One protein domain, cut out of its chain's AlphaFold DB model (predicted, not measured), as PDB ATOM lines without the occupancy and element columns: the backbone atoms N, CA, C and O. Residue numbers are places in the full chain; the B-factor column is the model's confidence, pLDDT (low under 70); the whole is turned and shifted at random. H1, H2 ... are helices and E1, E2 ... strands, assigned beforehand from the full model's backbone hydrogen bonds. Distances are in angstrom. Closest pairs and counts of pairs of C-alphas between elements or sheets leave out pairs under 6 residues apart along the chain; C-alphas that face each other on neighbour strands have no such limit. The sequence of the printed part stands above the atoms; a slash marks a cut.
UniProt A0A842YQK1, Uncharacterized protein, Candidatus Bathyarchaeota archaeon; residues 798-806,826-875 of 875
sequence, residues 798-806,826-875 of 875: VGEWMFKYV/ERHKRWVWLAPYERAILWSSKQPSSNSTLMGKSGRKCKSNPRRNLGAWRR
ATOM      1  N   VAL A 798       3.713  83.101 -52.767       81.81
ATOM      2  CA  VAL A 798       4.453  82.377 -53.802       81.81
ATOM      3  C   VAL A 798       4.844  80.989 -53.286       81.81
ATOM      4  O   VAL A 798       5.322  80.818 -52.162       81.81
ATOM      5  N   GLY A 799       4.670  79.988 -54.138       87.00
ATOM      6  CA  GLY A 799       5.036  78.599 -53.896       87.00
ATOM      7  C   GLY A 799       5.012  77.814 -55.203       87.00
ATOM      8  O   GLY A 799       4.842  78.386 -56.281       87.00
ATOM      9  N   GLU A 800       5.187  76.502 -55.115       88.81
ATOM     10  CA  GLU A 800       5.163  75.624 -56.282       88.81
ATOM     11  C   GLU A 800       4.522  74.273 -55.959       88.81
ATOM     12  O   GLU A 800       4.580  73.784 -54.830       88.81
ATOM     13  N   TRP A 801       3.892  73.654 -56.957       89.31
ATOM     14  CA  TRP A 801       3.418  72.281 -56.838       89.31
ATOM     15  C   TRP A 801       4.597  71.315 -56.973       89.31
ATOM     16  O   TRP A 801       5.267  71.313 -57.995       89.31
ATOM     17  N   MET A 802       4.812  70.475 -55.962       89.88
ATOM     18  CA  MET A 802       5.831  69.422 -55.954       89.88
ATOM     19  C   MET A 802       5.200  68.060 -55.670       89.88
ATOM     20  O   MET A 802       4.183  67.955 -54.974       89.88
ATOM     21  N   PHE A 803       5.839  66.991 -56.137       87.00
ATOM     22  CA  PHE A 803       5.407  65.624 -55.854       87.00
ATOM     23  C   PHE A 803       6.105  65.058 -54.613       87.00
ATOM     24  O   PHE A 803       7.332  64.945 -54.558       87.00
ATOM     25  N   LYS A 804       5.313  64.650 -53.609       85.38
ATOM     26  CA  LYS A 804       5.820  63.907 -52.447       85.38
ATOM     27  C   LYS A 804       5.887  62.415 -52.757       85.38
ATOM     28  O   LYS A 804       4.846  61.776 -52.927       85.38
ATOM     29  N   TYR A 805       7.086  61.849 -52.702       81.19
ATOM     30  CA  TYR A 805       7.291  60.406 -52.815       81.19
ATOM     31  C   TYR A 805       7.053  59.720 -51.461       81.19
ATOM     32  O   TYR A 805       7.619  60.106 -50.434       81.19
ATOM     33  N   VAL A 806       6.213  58.683 -51.445       71.38
ATOM     34  CA  VAL A 806       5.971  57.857 -50.253       71.38
ATOM     35  C   VAL A 806       6.931  56.671 -50.284       71.38
ATOM     36  O   VAL A 806       6.694  55.676 -50.962       71.38
ATOM     37  N   GLU A 826       1.980  56.318 -55.876       57.91
ATOM     38  CA  GLU A 826       1.000  57.342 -55.469       57.91
ATOM     39  C   GLU A 826       1.682  58.673 -55.065       57.91
ATOM     40  O   GLU A 826       1.753  59.077 -53.895       57.91
ATOM     41  N   ARG A 827       2.239  59.364 -56.066       77.94
ATOM     42  CA  ARG A 827       2.940  60.646 -55.931       77.94
ATOM     43  C   ARG A 827       1.947  61.746 -55.569       77.94
ATOM     44  O   ARG A 827       1.271  62.316 -56.422       77.94
ATOM     45  N   HIS A 828       1.878  62.092 -54.290       84.38
ATOM     46  CA  HIS A 828       0.960  63.125 -53.819       84.38
ATOM     47  C   HIS A 828       1.459  64.521 -54.233       84.38
ATOM     48  O   HIS A 828       2.390  65.041 -53.608       84.38
ATOM     49  N   LYS A 829       0.814  65.137 -55.234       88.31
ATOM     50  CA  LYS A 829       1.012  66.546 -55.622       88.31
ATOM     51  C   LYS A 829       0.624  67.467 -54.457       88.31
ATOM     52  O   LYS A 829      -0.438  67.306 -53.851       88.31
ATOM     53  N   ARG A 830       1.509  68.392 -54.083       89.38
ATOM     54  CA  ARG A 830       1.357  69.282 -52.918       89.38
ATOM     55  C   ARG A 830       1.893  70.666 -53.237       89.38
ATOM     56  O   ARG A 830       2.957  70.773 -53.831       89.38
ATOM     57  N   TRP A 831       1.178  71.704 -52.824       89.94
ATOM     58  CA  TRP A 831       1.691  73.068 -52.863       89.94
ATOM     59  C   TRP A 831       2.730  73.210 -51.756       89.94
ATOM     60  O   TRP A 831       2.444  72.855 -50.608       89.94
ATOM     61  N   VAL A 832       3.923  73.678 -52.104       90.00
ATOM     62  CA  VAL A 832       5.079  73.836 -51.220       90.00
ATOM     63  C   VAL A 832       5.493  75.302 -51.222       90.00
ATOM     64  O   VAL A 832       5.632  75.909 -52.282       90.00
ATOM     65  N   TRP A 833       5.693  75.870 -50.035       90.31
ATOM     66  CA  TRP A 833       6.130  77.255 -49.865       90.31
ATOM     67  C   TRP A 833       7.101  77.392 -48.692       90.31
ATOM     68  O   TRP A 833       7.220  76.508 -47.833       90.31
ATOM     69  N   LEU A 834       7.820  78.510 -48.671       86.94
ATOM     70  CA  LEU A 834       8.705  78.882 -47.574       86.94
ATOM     71  C   LEU A 834       7.926  79.749 -46.587       86.94
ATOM     72  O   LEU A 834       7.307  80.729 -46.990       86.94
ATOM     73  N   ALA A 835       7.990  79.421 -45.298       81.06
ATOM     74  CA  ALA A 835       7.543  80.310 -44.230       81.06
ATOM     75  C   ALA A 835       8.745  81.158 -43.769       81.06
ATOM     76  O   ALA A 835       9.622  80.604 -43.091       81.06
ATOM     77  N   PRO A 836       8.836  82.463 -44.117       73.88
ATOM     78  CA  PRO A 836      10.065  83.242 -43.924       73.88
ATOM     79  C   PRO A 836      10.473  83.320 -42.450       73.88
ATOM     80  O   PRO A 836      11.595  82.964 -42.086       73.88
ATOM     81  N   TYR A 837       9.511  83.667 -41.592       77.06
ATOM     82  CA  TYR A 837       9.679  83.795 -40.142       77.06
ATOM     83  C   TYR A 837      10.035  82.472 -39.448       77.06
ATOM     84  O   TYR A 837      10.703  82.464 -38.419       77.06
ATOM     85  N   GLU A 838       9.617  81.334 -40.010       73.88
ATOM     86  CA  GLU A 838       9.812  80.020 -39.389       73.88
ATOM     87  C   GLU A 838      11.050  79.268 -39.895       73.88
ATOM     88  O   GLU A 838      11.370  78.196 -39.370       73.88
ATOM     89  N   ARG A 839      11.718  79.790 -40.937       81.56
ATOM     90  CA  ARG A 839      12.846  79.148 -41.645       81.56
ATOM     91  C   ARG A 839      12.536  77.690 -42.022       81.56
ATOM     92  O   ARG A 839      13.393  76.804 -41.925       81.56
ATOM     93  N   ALA A 840      11.289  77.434 -42.412       81.19
ATOM     94  CA  ALA A 840      10.737  76.102 -42.618       81.19
ATOM     95  C   ALA A 840      10.030  75.983 -43.972       81.19
ATOM     96  O   ALA A 840       9.466  76.948 -44.487       81.19
ATOM     97  N   ILE A 841      10.045  74.767 -44.518       85.94
ATOM     98  CA  ILE A 841       9.278  74.405 -45.710       85.94
ATOM     99  C   ILE A 841       7.924  73.870 -45.239       85.94
ATOM    100  O   ILE A 841       7.874  72.879 -44.499       85.94
ATOM    101  N   LEU A 842       6.844  74.524 -45.664       87.38
ATOM    102  CA  LEU A 842       5.463  74.112 -45.418       87.38
ATOM    103  C   LEU A 842       4.875  73.460 -46.673       87.38
ATOM    104  O   LEU A 842       5.296  73.756 -47.792       87.38
ATOM    105  N   TRP A 843       3.903  72.559 -46.493       89.56
ATOM    106  CA  TRP A 843       3.174  71.980 -47.624       89.56
ATOM    107  C   TRP A 843       1.696  71.691 -47.351       89.56
ATOM    108  O   TRP A 843       1.284  71.249 -46.274       89.56
ATOM    109  N   SER A 844       0.882  71.824 -48.394       84.25
ATOM    110  CA  SER A 844      -0.559  71.568 -48.376       84.25
ATOM    111  C   SER A 844      -1.006  70.825 -49.637       84.25
ATOM    112  O   SER A 844      -0.240  70.619 -50.570       84.25
ATOM    113  N   SER A 845      -2.246  70.346 -49.639       84.50
ATOM    114  CA  SER A 845      -2.922  69.756 -50.807       84.50
ATOM    115  C   SER A 845      -3.751  70.787 -51.592       84.50
ATOM    116  O   SER A 845      -4.340  70.444 -52.606       84.50
ATOM    117  N   LYS A 846      -3.787  72.041 -51.126       83.88
ATOM    118  CA  LYS A 846      -4.332  73.230 -51.802       83.88
ATOM    119  C   LYS A 846      -3.342  74.388 -51.605       83.88
ATOM    120  O   LYS A 846      -2.631  74.378 -50.598       83.88
ATOM    121  N   GLN A 847      -3.308  75.370 -52.509       83.31
ATOM    122  CA  GLN A 847      -2.646  76.658 -52.234       83.31
ATOM    123  C   GLN A 847      -3.271  77.275 -50.960       83.31
ATOM    124  O   GLN A 847      -4.480  77.115 -50.766       83.31
ATOM    125  N   PRO A 848      -2.502  77.909 -50.054       81.12
ATOM    126  CA  PRO A 848      -3.092  78.668 -48.963       81.12
ATOM    127  C   PRO A 848      -3.910  79.835 -49.524       81.12
ATOM    128  O   PRO A 848      -3.447  80.577 -50.379       81.12
ATOM    129  N   SER A 849      -5.137  79.974 -49.033       78.44
ATOM    130  CA  SER A 849      -6.012  81.128 -49.279       78.44
ATOM    131  C   SER A 849      -6.525  81.749 -47.975       78.44
ATOM    132  O   SER A 849      -7.350  82.653 -48.007       78.44
ATOM    133  N   SER A 850      -6.068  81.218 -46.834       76.19
ATOM    134  CA  SER A 850      -6.442  81.624 -45.480       76.19
ATOM    135  C   SER A 850      -5.373  81.229 -44.453       76.19
ATOM    136  O   SER A 850      -4.603  80.281 -44.658       76.19
ATOM    137  N   ASN A 851      -5.374  81.919 -43.316       72.94
ATOM    138  CA  ASN A 851      -4.469  81.833 -42.171       72.94
ATOM    139  C   ASN A 851      -4.223  80.388 -41.689       72.94
ATOM    140  O   ASN A 851      -3.083  79.916 -41.634       72.94
ATOM    141  N   SER A 852      -5.299  79.626 -41.456       67.62
ATOM    142  CA  SER A 852      -5.225  78.214 -41.031       67.62
ATOM    143  C   SER A 852      -4.484  77.316 -42.038       67.62
ATOM    144  O   SER A 852      -3.891  76.297 -41.674       67.62
ATOM    145  N   THR A 853      -4.481  77.703 -43.318       68.94
ATOM    146  CA  THR A 853      -3.731  77.012 -44.374       68.94
ATOM    147  C   THR A 853      -2.295  77.533 -44.478       68.94
ATOM    148  O   THR A 853      -1.389  76.725 -44.674       68.94
ATOM    149  N   LEU A 854      -2.086  78.843 -44.297       72.25
ATOM    150  CA  LEU A 854      -0.798  79.548 -44.361       72.25
ATOM    151  C   LEU A 854       0.214  79.069 -43.314       72.25
ATOM    152  O   LEU A 854       1.350  78.761 -43.667       72.25
ATOM    153  N   MET A 855      -0.187  78.980 -42.041       69.94
ATOM    154  CA  MET A 855       0.695  78.498 -40.964       69.94
ATOM    155  C   MET A 855       0.956  76.984 -41.052       69.94
ATOM    156  O   MET A 855       1.938  76.475 -40.512       69.94
ATOM    157  N   GLY A 856       0.080  76.261 -41.755       65.31
ATOM    158  CA  GLY A 856       0.123  74.813 -41.903       65.31
ATOM    159  C   GLY A 856      -0.278  74.055 -40.631       65.31
ATOM    160  O   GLY A 856      -0.009  74.448 -39.499       65.31
ATOM    161  N   LYS A 857      -0.898  72.882 -40.805       65.06
ATOM    162  CA  LYS A 857      -1.135  71.963 -39.678       65.06
ATOM    163  C   LYS A 857       0.214  71.409 -39.205       65.06
ATOM    164  O   LYS A 857       1.006  70.976 -40.040       65.06
ATOM    165  N   SER A 858       0.459  71.377 -37.894       52.44
ATOM    166  CA  SER A 858       1.780  71.142 -37.267       52.44
ATOM    167  C   SER A 858       2.597  69.958 -37.819       52.44
ATOM    168  O   SER A 858       3.819  70.046 -37.918       52.44
ATOM    169  N   GLY A 859       1.943  68.878 -38.262       54.19
ATOM    170  CA  GLY A 859       2.570  67.733 -38.941       54.19
ATOM    171  C   GLY A 859       2.996  67.947 -40.409       54.19
ATOM    172  O   GLY A 859       3.349  66.977 -41.079       54.19
ATOM    173  N   ARG A 860       2.934  69.174 -40.950       65.31
ATOM    174  CA  ARG A 860       3.274  69.521 -42.350       65.31
ATOM    175  C   ARG A 860       4.399  70.562 -42.481       65.31
ATOM    176  O   ARG A 860       4.423  71.334 -43.434       65.31
ATOM    177  N   LYS A 861       5.320  70.573 -41.511       68.44
ATOM    178  CA  LYS A 861       6.414  71.544 -41.390       68.44
ATOM    179  C   LYS A 861       7.779  70.856 -41.344       68.44
ATOM    180  O   LYS A 861       8.134  70.229 -40.347       68.44
ATOM    181  N   CYS A 862       8.581  71.016 -42.395       62.09
ATOM    182  CA  CYS A 862       9.997  70.645 -42.375       62.09
ATOM    183  C   CYS A 862      10.823  71.823 -41.852       62.09
ATOM    184  O   CYS A 862      11.126  72.753 -42.600       62.09
ATOM    185  N   LYS A 863      11.240  71.758 -40.580       60.72
ATOM    186  CA  LYS A 863      12.337  72.602 -40.080       60.72
ATOM    187  C   LYS A 863      13.608  72.301 -40.885       60.72
ATOM    188  O   LYS A 863      13.907  71.136 -41.160       60.72
ATOM    189  N   SER A 864      14.342  73.338 -41.275       49.12
ATOM    190  CA  SER A 864      15.473  73.244 -42.204       49.12
ATOM    191  C   SER A 864      16.729  72.613 -41.579       49.12
ATOM    192  O   SER A 864      17.660  73.294 -41.167       49.12
ATOM    193  N   ASN A 865      16.805  71.277 -41.580       45.41
ATOM    194  CA  ASN A 865      18.095  70.581 -41.608       45.41
ATOM    195  C   ASN A 865      18.401  70.200 -43.073       45.41
ATOM    196  O   ASN A 865      17.861  69.199 -43.566       45.41
ATOM    197  N   PRO A 866      19.207  71.000 -43.802       45.75
ATOM    198  CA  PRO A 866      19.240  70.979 -45.268       45.75
ATOM    199  C   PRO A 866      19.809  69.691 -45.882       45.75
ATOM    200  O   PRO A 866      19.664  69.480 -47.079       45.75
ATOM    201  N   ARG A 867      20.428  68.802 -45.091       46.31
ATOM    202  CA  ARG A 867      21.116  67.599 -45.597       46.31
ATOM    203  C   ARG A 867      20.364  66.272 -45.418       46.31
ATOM    204  O   ARG A 867      20.940  65.234 -45.726       46.31
ATOM    205  N   ARG A 868      19.118  66.251 -44.908       49.19
ATOM    206  CA  ARG A 868      18.404  64.973 -44.632       49.19
ATOM    207  C   ARG A 868      17.031  64.768 -45.283       49.19
ATOM    208  O   ARG A 868      16.696  63.619 -45.548       49.19
ATOM    209  N   ASN A 869      16.260  65.821 -45.575       49.84
ATOM    210  CA  ASN A 869      14.845  65.669 -45.978       49.84
ATOM    211  C   ASN A 869      14.498  66.111 -47.415       49.84
ATOM    212  O   ASN A 869      13.362  65.910 -47.839       49.84
ATOM    213  N   LEU A 870      15.436  66.693 -48.174       53.41
ATOM    214  CA  LEU A 870      15.170  67.155 -49.548       53.41
ATOM    215  C   LEU A 870      15.057  66.007 -50.569       53.41
ATOM    216  O   LEU A 870      14.262  66.105 -51.496       53.41
ATOM    217  N   GLY A 871      15.747  64.879 -50.359       52.78
ATOM    218  CA  GLY A 871      15.738  63.710 -51.259       52.78
ATOM    219  C   GLY A 871      14.429  62.899 -51.322       52.78
ATOM    220  O   GLY A 871      14.465  61.719 -51.657       52.78
ATOM    221  N   ALA A 872      13.291  63.493 -50.955       59.19
ATOM    222  CA  ALA A 872      11.952  62.891 -50.996       59.19
ATOM    223  C   ALA A 872      10.949  63.694 -51.854       59.19
ATOM    224  O   ALA A 872       9.752  63.390 -51.856       59.19
ATOM    225  N   TRP A 873      11.438  64.718 -52.560       60.22
ATOM    226  CA  TRP A 873      10.653  65.653 -53.358       60.22
ATOM    227  C   TRP A 873      11.345  65.904 -54.700       60.22
ATOM    228  O   TRP A 873      12.560  66.087 -54.748       60.22
ATOM    229  N   ARG A 874      10.561  65.960 -55.776       59.72
ATOM    230  CA  ARG A 874      10.937  66.591 -57.048       59.72
ATOM    231  C   ARG A 874       9.896  67.667 -57.370       59.72
ATOM    232  O   ARG A 874       8.779  67.597 -56.842       59.72
ATOM    233  N   ARG A 875      10.300  68.662 -58.159       48.47
ATOM    234  CA  ARG A 875       9.347  69.502 -58.895       48.47
ATOM    235  C   ARG A 875       8.638  68.589 -59.901       48.47
ATOM    236  O   ARG A 875       9.364  67.740 -60.465       48.47
TER     237      ARG A 875
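Overview. This is residues 798 to 806 and 826 to 875 of the 875 residues of an uncharacterized protein of Candidatus Bathyarchaeota archaeon (UniProt A0A842YQK1). A strongly twisted, curled sheet, E1 - E2 - E3 - E4, all antiparallel, makes the body; the tail, residues 864 to 875, loops from edge E4 back to edge E1, where residues 873 to 874 pair with residues 803 to 804. Tiny helix H1 only grazes the sheet. The printed part has 59 residues, under half in named elements, ordered E1 E2 E3 H1 E4; it is mostly strand, compact, radius of gyration of the C-alphas 11.0 A, spans 28 by 25 by 20 A.

Along the chain. E2, residues 828 to 835, is 20.8 A long. E1, 800 to 804, 12.3 A, begins at C-alpha (5.163, 75.624, -56.282). E3 is 840 to 844, 13.5 A; H1 851 to 854, 4.8 A. E4, 861 to 863, 6.2 A, ends at C-alpha (12.337, 72.602, -40.080).

Arrangement. E2 and E3 form a hairpin at 142 degrees; N 831 and O 844 are 2.9 A apart. E1 and E2 stand at 126 degrees, N 802 and O 830 2.8 A apart; E3 and E4 at 164 degrees, N 862 and O 841 2.9 A apart. H1 is too short for an O i to N i+4 pair; its one O i to N i+3 pair is within range.

Size, cuts and confidence. The farthest C-alphas, Glu 826 and Tyr 837, are 31.8 A apart. Residues 807 to 825 are cut out, a 7.2 A gap between C-alphas 806 and 826. No link printed whole is long. pLDDT is under 70 at 826, 852 to 853 and 855 to 875.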